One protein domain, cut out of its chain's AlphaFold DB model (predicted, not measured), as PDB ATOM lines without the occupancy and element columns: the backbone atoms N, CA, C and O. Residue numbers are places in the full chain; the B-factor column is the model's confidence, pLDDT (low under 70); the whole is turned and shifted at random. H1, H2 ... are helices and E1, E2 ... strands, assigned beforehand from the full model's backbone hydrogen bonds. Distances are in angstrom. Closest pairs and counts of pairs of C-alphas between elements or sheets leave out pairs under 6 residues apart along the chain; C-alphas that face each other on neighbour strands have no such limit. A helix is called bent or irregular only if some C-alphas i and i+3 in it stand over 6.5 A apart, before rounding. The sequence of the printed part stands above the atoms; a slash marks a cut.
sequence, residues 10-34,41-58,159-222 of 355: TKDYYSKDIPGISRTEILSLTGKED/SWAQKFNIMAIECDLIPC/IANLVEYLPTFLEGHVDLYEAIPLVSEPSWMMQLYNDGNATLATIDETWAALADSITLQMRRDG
ATOM      1  N   THR A  10     302.860 293.438 270.687       42.19
ATOM      2  CA  THR A  10     301.686 294.289 270.444       42.19
ATOM      3  C   THR A  10     302.104 295.650 269.900       42.19
ATOM      4  O   THR A  10     303.147 296.199 270.250       42.19
ATOM      5  N   LYS A  11     301.301 296.158 268.961       43.09
ATOM      6  CA  LYS A  11     301.576 297.352 268.163       43.09
ATOM      7  C   LYS A  11     300.788 298.544 268.686       43.09
ATOM      8  O   LYS A  11     299.562 298.508 268.627       43.09
ATOM      9  N   ASP A  12     301.480 299.632 269.008       38.56
ATOM     10  CA  ASP A  12     300.860 300.951 269.130       38.56
ATOM     11  C   ASP A  12     301.122 301.775 267.865       38.56
ATOM     12  O   ASP A  12     302.233 302.212 267.565       38.56
ATOM     13  N   TYR A  13     300.067 301.957 267.069       38.91
ATOM     14  CA  TYR A  13     300.081 302.807 265.881       38.91
ATOM     15  C   TYR A  13     299.972 304.277 266.298       38.91
ATOM     16  O   TYR A  13     298.945 304.676 266.839       38.91
ATOM     17  N   TYR A  14     300.976 305.089 265.944       37.38
ATOM     18  CA  TYR A  14     300.852 306.548 265.797       37.38
ATOM     19  C   TYR A  14     300.103 307.244 266.952       37.38
ATOM     20  O   TYR A  14     299.107 307.940 266.744       37.38
ATOM     21  N   SER A  15     300.600 307.105 268.181       39.69
ATOM     22  CA  SER A  15     300.324 308.142 269.173       39.69
ATOM     23  C   SER A  15     301.224 309.341 268.862       39.69
ATOM     24  O   SER A  15     302.423 309.184 268.638       39.69
ATOM     25  N   LYS A  16     300.649 310.549 268.838       46.06
ATOM     26  CA  LYS A  16     301.409 311.811 268.759       46.06
ATOM     27  C   LYS A  16     302.354 312.014 269.955       46.06
ATOM     28  O   LYS A  16     303.130 312.958 269.933       46.06
ATOM     29  N   ASP A  17     302.297 311.124 270.945       51.00
ATOM     30  CA  ASP A  17     303.040 311.197 272.198       51.00
ATOM     31  C   ASP A  17     304.169 310.150 272.299       51.00
ATOM     32  O   ASP A  17     304.664 309.911 273.397       51.00
ATOM     33  N   ILE A  18     304.570 309.482 271.205       55.12
ATOM     34  CA  ILE A  18     305.677 308.507 271.254       55.12
ATOM     35  C   ILE A  18     307.016 309.263 271.165       55.12
ATOM     36  O   ILE A  18     307.302 309.851 270.120       55.12
ATOM     37  N   PRO A  19     307.865 309.237 272.212       61.16
ATOM     38  CA  PRO A  19     309.125 309.986 272.252       61.16
ATOM     39  C   PRO A  19     310.249 309.387 271.377       61.16
ATOM     40  O   PRO A  19     311.345 309.939 271.339       61.16
ATOM     41  N   GLY A  20     310.005 308.275 270.672       70.50
ATOM     42  CA  GLY A  20     311.011 307.519 269.916       70.50
ATOM     43  C   GLY A  20     310.573 307.109 268.503       70.50
ATOM     44  O   GLY A  20     309.452 307.368 268.073       70.50
ATOM     45  N   ILE A  21     311.480 306.461 267.766       77.00
ATOM     46  CA  ILE A  21     311.262 305.967 266.390       77.00
ATOM     47  C   ILE A  21     310.337 304.745 266.378       77.00
ATOM     48  O   ILE A  21     309.528 304.586 265.464       77.00
ATOM     49  N   SER A  22     310.487 303.862 267.364       81.06
ATOM     50  CA  SER A  22     309.689 302.648 267.507       81.06
ATOM     51  C   SER A  22     309.554 302.305 268.980       81.06
ATOM     52  O   SER A  22     310.538 302.368 269.717       81.06
ATOM     53  N   ARG A  23     308.345 301.906 269.367       81.88
ATOM     54  CA  ARG A  23     308.025 301.309 270.659       81.88
ATOM     55  C   ARG A  23     307.612 299.871 270.436       81.88
ATOM     56  O   ARG A  23     306.883 299.571 269.486       81.88
ATOM     57  N   THR A  24     308.100 298.979 271.277       81.88
ATOM     58  CA  THR A  24     307.864 297.553 271.116       81.88
ATOM     59  C   THR A  24     307.650 296.915 272.475       81.88
ATOM     60  O   THR A  24     308.505 296.991 273.351       81.88
ATOM     61  N   GLU A  25     306.498 296.281 272.639       82.25
ATOM     62  CA  GLU A  25     306.158 295.528 273.837       82.25
ATOM     63  C   GLU A  25     306.466 294.055 273.596       82.25
ATOM     64  O   GLU A  25     306.011 293.488 272.609       82.25
ATOM     65  N   ILE A  26     307.230 293.436 274.489       79.06
ATOM     66  CA  ILE A  26     307.532 292.008 274.482       79.06
ATOM     67  C   ILE A  26     306.698 291.349 275.568       79.06
ATOM     68  O   ILE A  26     306.913 291.580 276.760       79.06
ATOM     69  N   LEU A  27     305.779 290.491 275.158       74.94
ATOM     70  CA  LEU A  27     304.966 289.666 276.035       74.94
ATOM     71  C   LEU A  27     305.464 288.229 275.924       74.94
ATOM     72  O   LEU A  27     305.251 287.553 274.920       74.94
ATOM     73  N   SER A  28     306.152 287.762 276.962       66.81
ATOM     74  CA  SER A  28     306.805 286.461 276.967       66.81
ATOM     75  C   SER A  28     306.328 285.559 278.103       66.81
ATOM     76  O   SER A  28     306.163 285.982 279.249       66.81
ATOM     77  N   LEU A  29     306.169 284.277 277.768       57.34
ATOM     78  CA  LEU A  29     306.061 283.165 278.708       57.34
ATOM     79  C   LEU A  29     307.366 282.355 278.622       57.34
ATOM     80  O   LEU A  29     307.507 281.497 277.752       57.34
ATOM     81  N   THR A  30     308.345 282.629 279.483       58.06
ATOM     82  CA  THR A  30     309.608 281.877 279.548       58.06
ATOM     83  C   THR A  30     309.490 280.745 280.564       58.06
ATOM     84  O   THR A  30     309.333 280.974 281.754       58.06
ATOM     85  N   GLY A  31     309.535 279.485 280.140       50.94
ATOM     86  CA  GLY A  31     309.457 278.361 281.074       50.94
ATOM     87  C   GLY A  31     310.234 277.170 280.561       50.94
ATOM     88  O   GLY A  31     309.920 276.638 279.501       50.94
ATOM     89  N   LYS A  32     311.236 276.740 281.328       49.44
ATOM     90  CA  LYS A  32     311.915 275.470 281.095       49.44
ATOM     91  C   LYS A  32     311.135 274.377 281.814       49.44
ATOM     92  O   LYS A  32     310.928 274.440 283.024       49.44
ATOM     93  N   GLU A  33     310.663 273.395 281.059       50.09
ATOM     94  CA  GLU A  33     310.042 272.206 281.627       50.09
ATOM     95  C   GLU A  33     311.114 271.336 282.296       50.09
ATOM     96  O   GLU A  33     311.747 270.505 281.651       50.09
ATOM     97  N   ASP A  34     311.312 271.523 283.599       47.56
ATOM     98  CA  ASP A  34     312.058 270.568 284.415       47.56
ATOM     99  C   ASP A  34     311.072 269.511 284.962       47.56
ATOM    100  O   ASP A  34     310.282 269.762 285.869       47.56
ATOM    101  N   SER A  41     299.133 274.660 288.417       56.00
ATOM    102  CA  SER A  41     298.492 275.576 287.470       56.00
ATOM    103  C   SER A  41     299.520 276.068 286.452       56.00
ATOM    104  O   SER A  41     300.560 276.576 286.855       56.00
ATOM    105  N   TRP A  42     299.215 275.950 285.162       51.94
ATOM    106  CA  TRP A  42     300.026 276.383 284.014       51.94
ATOM    107  C   TRP A  42     300.738 277.737 284.215       51.94
ATOM    108  O   TRP A  42     301.886 277.875 283.818       51.94
ATOM    109  N   ALA A  43     300.131 278.692 284.925       48.91
ATOM    110  CA  ALA A  43     300.726 279.990 285.256       48.91
ATOM    111  C   ALA A  43     301.929 279.957 286.232       48.91
ATOM    112  O   ALA A  43     302.663 280.931 286.308       48.91
ATOM    113  N   GLN A  44     302.145 278.875 286.989       50.03
ATOM    114  CA  GLN A  44     303.294 278.714 287.900       50.03
ATOM    115  C   GLN A  44     304.509 278.058 287.226       50.03
ATOM    116  O   GLN A  44     305.588 278.048 287.810       50.03
ATOM    117  N   LYS A  45     304.331 277.482 286.027       54.50
ATOM    118  CA  LYS A  45     305.370 276.748 285.282       54.50
ATOM    119  C   LYS A  45     306.122 277.638 284.277       54.50
ATOM    120  O   LYS A  45     307.191 277.259 283.814       54.50
ATOM    121  N   PHE A  46     305.585 278.823 283.980       58.72
ATOM    122  CA  PHE A  46     306.206 279.832 283.124       58.72
ATOM    123  C   PHE A  46     306.513 281.086 283.945       58.72
ATOM    124  O   PHE A  46     305.645 281.606 284.646       58.72
ATOM    125  N   ASN A  47     307.736 281.594 283.833       63.38
ATOM    126  CA  ASN A  47     308.054 282.969 284.173       63.38
ATOM    127  C   ASN A  47     307.377 283.867 283.137       63.38
ATOM    128  O   ASN A  47     307.667 283.816 281.945       63.38
ATOM    129  N   ILE A  48     306.420 284.664 283.594       70.69
ATOM    130  CA  ILE A  48     305.746 285.641 282.748       70.69
ATOM    131  C   ILE A  48     306.562 286.927 282.806       70.69
ATOM    132  O   ILE A  48     306.844 287.432 283.895       70.69
ATOM    133  N   MET A  49     306.935 287.448 281.644       76.19
ATOM    134  CA  MET A  49     307.702 288.678 281.508       76.19
ATOM    135  C   MET A  49     307.007 289.592 280.502       76.19
ATOM    136  O   MET A  49     306.643 289.164 279.410       76.19
ATOM    137  N   ALA A  50     306.823 290.849 280.894       83.69
ATOM    138  CA  ALA A  50     306.380 291.919 280.018       83.69
ATOM    139  C   ALA A  50     307.468 292.993 280.026       83.69
ATOM    140  O   ALA A  50     307.862 293.449 281.103       83.69
ATOM    141  N   ILE A  51     307.985 293.338 278.852       85.19
ATOM    142  CA  ILE A  51     309.030 294.351 278.688       85.19
ATOM    143  C   ILE A  51     308.568 295.354 277.644       85.19
ATOM    144  O   ILE A  51     308.013 294.974 276.622       85.19
ATOM    145  N   GLU A  52     308.828 296.626 277.898       88.31
ATOM    146  CA  GLU A  52     308.670 297.700 276.927       88.31
ATOM    147  C   GLU A  52     310.065 298.158 276.497       88.31
ATOM    148  O   GLU A  52     310.931 298.412 277.340       88.31
ATOM    149  N   CYS A  53     310.293 298.222 275.189       88.06
ATOM    150  CA  CYS A  53     311.540 298.686 274.603       88.06
ATOM    151  C   CYS A  53     311.268 299.861 273.662       88.06
ATOM    152  O   CYS A  53     310.466 299.743 272.732       88.06
ATOM    153  N   ASP A  54     312.001 300.956 273.859       87.50
ATOM    154  CA  ASP A  54     311.916 302.165 273.043       87.50
ATOM    155  C   ASP A  54     313.236 302.391 272.286       87.50
ATOM    156  O   ASP A  54     314.321 302.363 272.868       87.50
ATOM    157  N   LEU A  55     313.150 302.633 270.975       88.25
ATOM    158  CA  LEU A  55     314.282 303.072 270.155       88.25
ATOM    159  C   LEU A  55     314.242 304.592 270.009       88.25
ATOM    160  O   LEU A  55     313.429 305.129 269.253       88.25
ATOM    161  N   ILE A  56     315.136 305.278 270.719       87.81
ATOM    162  CA  ILE A  56     315.208 306.742 270.757       87.81
ATOM    163  C   ILE A  56     316.462 307.202 269.998       87.81
ATOM    164  O   ILE A  56     317.564 306.738 270.300       87.81
ATOM    165  N   PRO A  57     316.333 308.092 268.998       89.06
ATOM    166  CA  PRO A  57     317.487 308.626 268.295       89.06
ATOM    167  C   PRO A  57     318.325 309.497 269.232       89.06
ATOM    168  O   PRO A  57     317.801 310.294 270.008       89.06
ATOM    169  N   CYS A  58     319.642 309.371 269.130       91.75
ATOM    170  CA  CYS A  58     320.592 310.136 269.925       91.75
ATOM    171  C   CYS A  58     321.842 310.477 269.107       91.75
ATOM    172  O   CYS A  58     322.117 309.889 268.059       91.75
ATOM    173  N   ILE A 159     312.711 309.521 258.189       73.88
ATOM    174  CA  ILE A 159     312.451 308.293 258.954       73.88
ATOM    175  C   ILE A 159     311.253 307.478 258.452       73.88
ATOM    176  O   ILE A 159     311.003 306.410 258.988       73.88
ATOM    177  N   ALA A 160     310.500 307.954 257.455       70.69
ATOM    178  CA  ALA A 160     309.245 307.334 257.020       70.69
ATOM    179  C   ALA A 160     309.402 305.834 256.717       70.69
ATOM    180  O   ALA A 160     308.648 305.020 257.240       70.69
ATOM    181  N   ASN A 161     310.446 305.463 255.969       77.44
ATOM    182  CA  ASN A 161     310.727 304.059 255.656       77.44
ATOM    183  C   ASN A 161     311.119 303.258 256.902       77.44
ATOM    184  O   ASN A 161     310.765 302.091 257.023       77.44
ATOM    185  N   LEU A 162     311.856 303.876 257.828       80.44
ATOM    186  CA  LEU A 162     312.304 303.226 259.055       80.44
ATOM    187  C   LEU A 162     311.127 302.998 260.016       80.44
ATOM    188  O   LEU A 162     310.998 301.910 260.559       80.44
ATOM    189  N   VAL A 163     310.243 303.987 260.158       76.62
ATOM    190  CA  VAL A 163     309.011 303.922 260.961       76.62
ATOM    191  C   VAL A 163     307.995 302.946 260.362       76.62
ATOM    192  O   VAL A 163     307.221 302.345 261.098       76.62
ATOM    193  N   GLU A 164     307.987 302.746 259.043       80.62
ATOM    194  CA  GLU A 164     307.141 301.734 258.399       80.62
ATOM    195  C   GLU A 164     307.725 300.315 258.542       80.62
ATOM    196  O   GLU A 164     307.003 299.354 258.830       80.62
ATOM    197  N   TYR A 165     309.044 300.183 258.378       85.12
ATOM    198  CA  TYR A 165     309.727 298.894 258.389       85.12
ATOM    199  C   TYR A 165     309.945 298.334 259.799       85.12
ATOM    200  O   TYR A 165     309.636 297.165 260.025       85.12
ATOM    201  N   LEU A 166     310.461 299.132 260.744       86.44
ATOM    202  CA  LEU A 166     310.863 298.654 262.076       86.44
ATOM    203  C   LEU A 166     309.731 297.955 262.827       86.44
ATOM    204  O   LEU A 166     309.957 296.833 263.267       86.44
ATOM    205  N   PRO A 167     308.517 298.526 262.943       80.31
ATOM    206  CA  PRO A 167     307.438 297.848 263.650       80.31
ATOM    207  C   PRO A 167     307.098 296.501 263.011       80.31
ATOM    208  O   PRO A 167     306.911 295.523 263.719       80.31
ATOM    209  N   THR A 168     307.084 296.431 261.677       83.88
ATOM    210  CA  THR A 168     306.813 295.187 260.937       83.88
ATOM    211  C   THR A 168     307.933 294.159 261.122       83.88
ATOM    212  O   THR A 168     307.677 292.962 261.164       83.88
ATOM    213  N   PHE A 169     309.182 294.613 261.220       86.50
ATOM    214  CA  PHE A 169     310.342 293.755 261.458       86.50
ATOM    215  C   PHE A 169     310.407 293.224 262.898       86.50
ATOM    216  O   PHE A 169     310.885 292.109 263.115       86.50
ATOM    217  N   LEU A 170     309.962 294.033 263.863       86.38
ATOM    218  CA  LEU A 170     309.945 293.717 265.292       86.38
ATOM    219  C   LEU A 170     308.704 292.920 265.711       86.38
ATOM    220  O   LEU A 170     308.715 292.276 266.756       86.38
ATOM    221  N   GLU A 171     307.651 292.932 264.897       85.00
ATOM    222  CA  GLU A 171     306.465 292.112 265.102       85.00
ATOM    223  C   GLU A 171     306.766 290.637 264.806       85.00
ATOM    224  O   GLU A 171     307.331 290.282 263.770       85.00
ATOM    225  N   GLY A 172     306.373 289.758 265.727       84.88
ATOM    226  CA  GLY A 172     306.579 288.331 265.557       84.88
ATOM    227  C   GLY A 172     306.071 287.478 266.706       84.88
ATOM    228  O   GLY A 172     305.457 287.961 267.660       84.88
ATOM    229  N   HIS A 173     306.299 286.177 266.583       83.12
ATOM    230  CA  HIS A 173     305.931 285.191 267.587       83.12
ATOM    231  C   HIS A 173     306.846 283.964 267.538       83.12
ATOM    232  O   HIS A 173     307.463 283.646 266.517       83.12
ATOM    233  N   VAL A 174     306.909 283.266 268.671       83.56
ATOM    234  CA  VAL A 174     307.515 281.939 268.793       83.56
ATOM    235  C   VAL A 174     306.420 280.958 269.187       83.56
ATOM    236  O   VAL A 174     305.783 281.124 270.233       83.56
ATOM    237  N   ASP A 175     306.203 279.950 268.345       80.69
ATOM    238  CA  ASP A 175     305.181 278.931 268.552       80.69
ATOM    239  C   ASP A 175     305.745 277.739 269.322       80.69
ATOM    240  O   ASP A 175     306.640 277.024 268.866       80.69
ATOM    241  N   LEU A 176     305.157 277.488 270.490       72.62
ATOM    242  CA  LEU A 176     305.447 276.337 271.335       72.62
ATOM    243  C   LEU A 176     304.322 275.313 271.170       72.62
ATOM    244  O   LEU A 176     303.308 275.374 271.865       72.62
ATOM    245  N   TYR A 177     304.479 274.374 270.234       69.56
ATOM    246  CA  TYR A 177     303.508 273.296 270.031       69.56
ATOM    247  C   TYR A 177     304.134 271.930 270.333       69.56
ATOM    248  O   TYR A 177     305.143 271.572 269.734       69.56
ATOM    249  N   GLU A 178     303.501 271.123 271.196       59.25
ATOM    250  CA  GLU A 178     303.993 269.811 271.687       59.25
ATOM    251  C   GLU A 178     304.295 268.758 270.593       59.25
ATOM    252  O   GLU A 178     304.796 267.676 270.889       59.25
ATOM    253  N   ALA A 179     304.006 269.044 269.321       62.16
ATOM    254  CA  ALA A 179     304.194 268.120 268.203       62.16
ATOM    255  C   ALA A 179     304.906 268.728 266.981       62.16
ATOM    256  O   ALA A 179     305.023 268.053 265.955       62.16
ATOM    257  N   ILE A 180     305.353 269.986 267.052       66.00
ATOM    258  CA  ILE A 180     306.012 270.687 265.939       66.00
ATOM    259  C   ILE A 180     307.379 271.168 266.444       66.00
ATOM    260  O   ILE A 180     307.473 271.593 267.594       66.00
ATOM    261  N   PRO A 181     308.458 271.074 265.640       72.06
ATOM    262  CA  PRO A 181     309.717 271.726 265.989       72.06
ATOM    263  C   PRO A 181     309.471 273.206 266.284       72.06
ATOM    264  O   PRO A 181     308.651 273.826 265.621       72.06
ATOM    265  N   LEU A 182     310.176 273.755 267.268       76.81
ATOM    266  CA  LEU A 182     310.097 275.164 267.639       76.81
ATOM    267  C   LEU A 182     310.265 276.047 266.388       76.81
ATOM    268  O   LEU A 182     311.300 275.979 265.720       76.81
ATOM    269  N   VAL A 183     309.242 276.838 266.053       83.75
ATOM    270  CA  VAL A 183     309.257 277.769 264.911       83.75
ATOM    271  C   VAL A 183     309.108 279.189 265.436       83.75
ATOM    272  O   VAL A 183     308.320 279.446 266.344       83.75
ATOM    273  N   SER A 184     309.881 280.114 264.867       85.56
ATOM    274  CA  SER A 184     309.758 281.543 265.132       85.56
ATOM    275  C   SER A 184     309.573 282.311 263.831       85.56
ATOM    276  O   SER A 184     310.312 282.091 262.864       85.56
ATOM    277  N   GLU A 185     308.659 283.271 263.839       85.62
ATOM    278  CA  GLU A 185     308.475 284.225 262.753       85.62
ATOM    279  C   GLU A 185     308.590 285.642 263.318       85.62
ATOM    280  O   GLU A 185     307.746 286.019 264.128       85.62
ATOM    281  N   PRO A 186     309.595 286.440 262.914       88.19
ATOM    282  CA  PRO A 186     310.744 286.103 262.062       88.19
ATOM    283  C   PRO A 186     311.778 285.179 262.741       88.19
ATOM    284  O   PRO A 186     311.839 285.044 263.961       88.19
ATOM    285  N   SER A 187     312.652 284.554 261.942       87.75
ATOM    286  CA  SER A 187     313.625 283.548 262.411       87.75
ATOM    287  C   SER A 187     314.645 284.062 263.437       87.75
ATOM    288  O   SER A 187     315.171 283.278 264.225       87.75
ATOM    289  N   TRP A 188     314.931 285.367 263.452       86.94
ATOM    290  CA  TRP A 188     315.848 285.967 264.426       86.94
ATOM    291  C   TRP A 188     315.281 285.936 265.852       86.94
ATOM    292  O   TRP A 188     316.046 285.867 266.812       86.94
ATOM    293  N   MET A 189     313.953 285.897 266.001       86.75
ATOM    294  CA  MET A 189     313.277 285.893 267.299       86.75
ATOM    295  C   MET A 189     313.558 284.616 268.103       86.75
ATOM    296  O   MET A 189     313.501 284.636 269.330       86.75
ATOM    297  N   MET A 190     313.967 283.530 267.436       86.25
ATOM    298  CA  MET A 190     314.460 282.323 268.103       86.25
ATOM    299  C   MET A 190     315.668 282.600 269.005       86.25
ATOM    300  O   MET A 190     315.777 282.039 270.092       86.25
ATOM    301  N   GLN A 191     316.574 283.474 268.555       86.38
ATOM    302  CA  GLN A 191     317.774 283.830 269.317       86.38
ATOM    303  C   GLN A 191     317.399 284.624 270.567       86.38
ATOM    304  O   GLN A 191     317.946 284.372 271.636       86.38
ATOM    305  N   LEU A 192     316.418 285.522 270.440       85.12
ATOM    306  CA  LEU A 192     315.882 286.284 271.563       85.12
ATOM    307  C   LEU A 192     315.166 285.376 272.573       85.12
ATOM    308  O   LEU A 192     315.339 285.542 273.776       85.12
ATOM    309  N   TYR A 193     314.385 284.405 272.088       83.31
ATOM    310  CA  TYR A 193     313.678 283.435 272.927       83.31
ATOM    311  C   TYR A 193     314.633 282.541 273.728       83.31
ATOM    312  O   TYR A 193     314.333 282.204 274.876       83.31
ATOM    313  N   ASN A 194     315.784 282.185 273.144       84.50
ATOM    314  CA  ASN A 194     316.867 281.451 273.803       84.50
ATOM    315  C   ASN A 194     316.373 280.188 274.542       84.50
ATOM    316  O   ASN A 194     316.631 280.014 275.733       84.50
ATOM    317  N   ASP A 195     315.581 279.351 273.864       78.94
ATOM    318  CA  ASP A 195     314.943 278.146 274.425       78.94
ATOM    319  C   ASP A 195     314.159 278.390 275.734       78.94
ATOM    320  O   ASP A 195     314.111 277.544 276.630       78.94
ATOM    321  N   GLY A 196     313.536 279.566 275.866       77.00
ATOM    322  CA  GLY A 196     312.770 279.953 277.050       77.00
ATOM    323  C   GLY A 196     313.638 280.463 278.200       77.00
ATOM    324  O   GLY A 196     313.152 280.567 279.323       77.00
ATOM    325  N   ASN A 197     314.906 280.788 277.938       79.94
ATOM    326  CA  ASN A 197     315.849 281.369 278.895       79.94
ATOM    327  C   ASN A 197     316.191 282.834 278.560       79.94
ATOM    328  O   ASN A 197     317.299 283.308 278.828       79.94
ATOM    329  N   ALA A 198     315.258 283.552 277.932       83.50
ATOM    330  CA  ALA A 198     315.374 284.991 277.733       83.50
ATOM    331  C   ALA A 198     315.357 285.719 279.088       83.50
ATOM    332  O   ALA A 198     314.512 285.466 279.950       83.50
ATOM    333  N   THR A 199     316.299 286.635 279.274       86.69
ATOM    334  CA  THR A 199     316.409 287.513 280.443       86.69
ATOM    335  C   THR A 199     316.311 288.973 280.012       86.69
ATOM    336  O   THR A 199     316.467 289.294 278.833       86.69
ATOM    337  N   LEU A 200     316.118 289.885 280.968       86.81
ATOM    338  CA  LEU A 200     316.166 291.319 280.674       86.81
ATOM    339  C   LEU A 200     317.515 291.725 280.054       86.81
ATOM    340  O   LEU A 200     317.532 292.520 279.127       86.81
ATOM    341  N   ALA A 201     318.624 291.125 280.504       88.38
ATOM    342  CA  ALA A 201     319.958 291.404 279.970       88.38
ATOM    343  C   ALA A 201     320.105 290.976 278.502       88.38
ATOM    344  O   ALA A 201     320.614 291.735 277.691       88.38
ATOM    345  N   THR A 202     319.603 289.794 278.127       87.62
ATOM    346  CA  THR A 202     319.661 289.344 276.724       87.62
ATOM    347  C   THR A 202     318.798 290.207 275.806       87.62
ATOM    348  O   THR A 202     319.140 290.407 274.642       87.62
ATOM    349  N   ILE A 203     317.672 290.716 276.316       88.94
ATOM    350  CA  ILE A 203     316.795 291.620 275.566       88.94
ATOM    351  C   ILE A 203     317.482 292.979 275.392       88.94
ATOM    352  O   ILE A 203     317.577 293.460 274.269       88.94
ATOM    353  N   ASP A 204     318.049 293.539 276.461       91.06
ATOM    354  CA  ASP A 204     318.821 294.787 276.421       91.06
ATOM    355  C   ASP A 204     319.998 294.704 275.429       91.06
ATOM    356  O   ASP A 204     320.119 295.537 274.533       91.06
ATOM    357  N   GLU A 205     320.789 293.627 275.486       91.81
ATOM    358  CA  GLU A 205     321.888 293.376 274.542       91.81
ATOM    359  C   GLU A 205     321.402 293.266 273.088       91.81
ATOM    360  O   GLU A 205     322.060 293.766 272.172       91.81
ATOM    361  N   THR A 206     320.243 292.644 272.855       90.94
ATOM    362  CA  THR A 206     319.676 292.509 271.504       90.94
ATOM    363  C   THR A 206     319.222 293.862 270.953       90.94
ATOM    364  O   THR A 206     319.478 294.165 269.785       90.94
ATOM    365  N   TRP A 207     318.585 294.697 271.779       91.06
ATOM    366  CA  TRP A 207     318.156 296.039 271.373       91.06
ATOM    367  C   TRP A 207     319.341 296.986 271.182       91.06
ATOM    368  O   TRP A 207     319.354 297.743 270.209       91.06
ATOM    369  N   ALA A 208     320.362 296.896 272.034       92.31
ATOM    370  CA  ALA A 208     321.616 297.621 271.861       92.31
ATOM    371  C   ALA A 208     322.304 297.230 270.541       92.31
ATOM    372  O   ALA A 208     322.654 298.101 269.748       92.31
ATOM    373  N   ALA A 209     322.401 295.931 270.238       93.12
ATOM    374  CA  ALA A 209     322.972 295.450 268.979       93.12
ATOM    375  C   ALA A 209     322.164 295.906 267.749       93.12
ATOM    376  O   ALA A 209     322.742 296.234 266.707       93.12
ATOM    377  N   LEU A 210     320.831 295.959 267.857       91.94
ATOM    378  CA  LEU A 210     319.972 296.517 266.813       91.94
ATOM    379  C   LEU A 210     320.269 298.009 266.600       91.94
ATOM    380  O   LEU A 210     320.506 298.415 265.460       91.94
ATOM    381  N   ALA A 211     320.315 298.806 267.670       92.62
ATOM    382  CA  ALA A 211     320.639 300.232 267.607       92.62
ATOM    383  C   ALA A 211     322.043 300.485 267.023       92.62
ATOM    384  O   ALA A 211     322.207 301.351 266.156       92.62
ATOM    385  N   ASP A 212     323.034 299.680 267.408       93.00
ATOM    386  CA  ASP A 212     324.392 299.732 266.860       93.00
ATOM    387  C   ASP A 212     324.410 299.407 265.364       93.00
ATOM    388  O   ASP A 212     325.062 300.102 264.582       93.00
ATOM    389  N   SER A 213     323.659 298.391 264.928       93.31
ATOM    390  CA  SER A 213     323.585 298.024 263.508       93.31
ATOM    391  C   SER A 213     322.995 299.148 262.646       93.31
ATOM    392  O   SER A 213     323.525 299.459 261.574       93.31
ATOM    393  N   ILE A 214     321.947 299.809 263.148       89.94
ATOM    394  CA  ILE A 214     321.304 300.959 262.511       89.94
ATOM    395  C   ILE A 214     322.296 302.131 262.443       89.94
ATOM    396  O   ILE A 214     322.484 302.724 261.379       89.94
ATOM    397  N   THR A 215     322.993 302.407 263.548       89.69
ATOM    398  CA  THR A 215     324.014 303.461 263.644       89.69
ATOM    399  C   THR A 215     325.162 303.228 262.663       89.69
ATOM    400  O   THR A 215     325.575 304.147 261.952       89.69
ATOM    401  N   LEU A 216     325.665 301.996 262.564       90.31
ATOM    402  CA  LEU A 216     326.721 301.633 261.617       90.31
ATOM    403  C   LEU A 216     326.282 301.855 260.169       90.31
ATOM    404  O   LEU A 216     327.061 302.386 259.372       90.31
ATOM    405  N   GLN A 217     325.040 301.501 259.830       88.94
ATOM    406  CA  GLN A 217     324.512 301.738 258.490       88.94
ATOM    407  C   GLN A 217     324.395 303.238 258.185       88.94
ATOM    408  O   GLN A 217     324.810 303.671 257.110       88.94
ATOM    409  N   MET A 218     323.914 304.041 259.141       84.69
ATOM    410  CA  MET A 218     323.838 305.503 259.001       84.69
ATOM    411  C   MET A 218     325.214 306.137 258.794       84.69
ATOM    412  O   MET A 218     325.371 307.004 257.937       84.69
ATOM    413  N   ARG A 219     326.233 305.686 259.540       85.12
ATOM    414  CA  ARG A 219     327.613 306.180 259.392       85.12
ATOM    415  C   ARG A 219     328.225 305.784 258.049       85.12
ATOM    416  O   ARG A 219     329.026 306.538 257.502       85.12
ATOM    417  N   ARG A 220     327.868 304.610 257.521       85.38
ATOM    418  CA  ARG A 220     328.397 304.093 256.254       85.38
ATOM    419  C   ARG A 220     327.798 304.786 255.030       85.38
ATOM    420  O   ARG A 220     328.546 305.119 254.114       85.38
ATOM    421  N   ASP A 221     326.483 304.989 255.025       82.88
ATOM    422  CA  ASP A 221     325.734 305.490 253.863       82.88
ATOM    423  C   ASP A 221     325.323 306.970 254.001       82.88
ATOM    424  O   ASP A 221     324.494 307.469 253.238       82.88
ATOM    425  N   GLY A 222     325.895 307.685 254.974       74.69
ATOM    426  CA  GLY A 222     325.619 309.100 255.213       74.69
ATOM    427  C   GLY A 222     325.908 309.977 253.988       74.69
ATOM    428  O   GLY A 222     326.876 309.766 253.256       74.69
TER     429      GLY A 222
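This is residues 10 to 34, 41 to 58 and 159 to 222 of the 355 residues of an uncharacterized protein of Lasiodiplodia theobromae (UniProt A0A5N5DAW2). A long ribbon of two antiparallel strands, E1 and E2, runs along much of an elongated model, with H1 near E1 and the long helix H3 near E2. H2 packs with the small hairpin E3 and E4, and H3 folds back from H2 until residues 216 to 222, of which 216 to 221 belong to H3, stick out. The printed part has 107 residues with three named helices and four named strands, in the order E1, E2, H1, E3, E4, H2, H3, a mixed class of helices and strands. It is only just loose, close to compact, with a radius of gyration of the C-alphas of 15.7 A, and spans 50 by 30 by 24 A.

E1, residues 22 to 30, and E2, residues 47 to 55, are antiparallel neighbours with 166 degrees between their directions; N 26 and O 51 are 2.7 A apart and N 47 and O 30 2.7 A, both within hydrogen-bond range. H1, residues 160 to 170, comes closest to E1 at the C-alphas of Ser 22 and Pro 167, 6.6 A apart. H3, residues 200 to 221, comes closest to E2 at the C-alphas of Leu 55 and Ala 211, 7.4 A apart. H2, residues 189 to 196, comes closest to E1 at the C-alphas of Thr 30 and Gly 196, 4.5 A apart. H2 and H3 form a helical hairpin and only just touch, with 3 pairs of C-alphas within 8 A; the closest are those of Leu 192 and Ile 203, 6.7 A apart. Their lines stand at a shallow tilt of 13 degrees, opposite ways, and H3 touches H2 with residues 202 to 206 alone. E3, residues 173 to 175, and E4, residues 183 to 185, form an antiparallel hairpin, with N 173 and O 185 within hydrogen-bond range at 2.9 A. The closest C-alphas of E4 and H2 are those of Ser 184 and Met 190, 5.6 A apart. H1 and H3 are apart. In H3 every O i to N i+4 pair is within hydrogen-bond range, against 5 of 7 in H1 and 2 of 4 in H2.

E1 begins at C-alpha 22 (309.689, 302.648, 267.507) and is 24.0 A long; E2 is 25.3 A long. H1 measures 15.9 A and is irregular, but only just: C-alphas 164 and 167 are 6.54 A apart. E3 and E4 have three residues each. H2, 11.4 A long, is irregular, with C-alphas 192 and 195 8.7 A apart. H3 measures 31.8 A and ends at C-alpha 221 (325.734, 305.490, 253.863).

The two C-alphas farthest apart are those of Ser 41 and Gly 222, 53.9 A. Residues 35 to 40 are not printed, with 14.8 A from C-alpha 34 to C-alpha 41, nor are residues 59 to 158, with 13.8 A from C-alpha 58 to C-alpha 159. Of the links that are printed whole, none is long. Residues 10 to 21 hold no named element. Mean pLDDT of the printed part is 76.0; residues 10 to 19, 28 to 34, 41 to 47 and 177 to 180 are under 70.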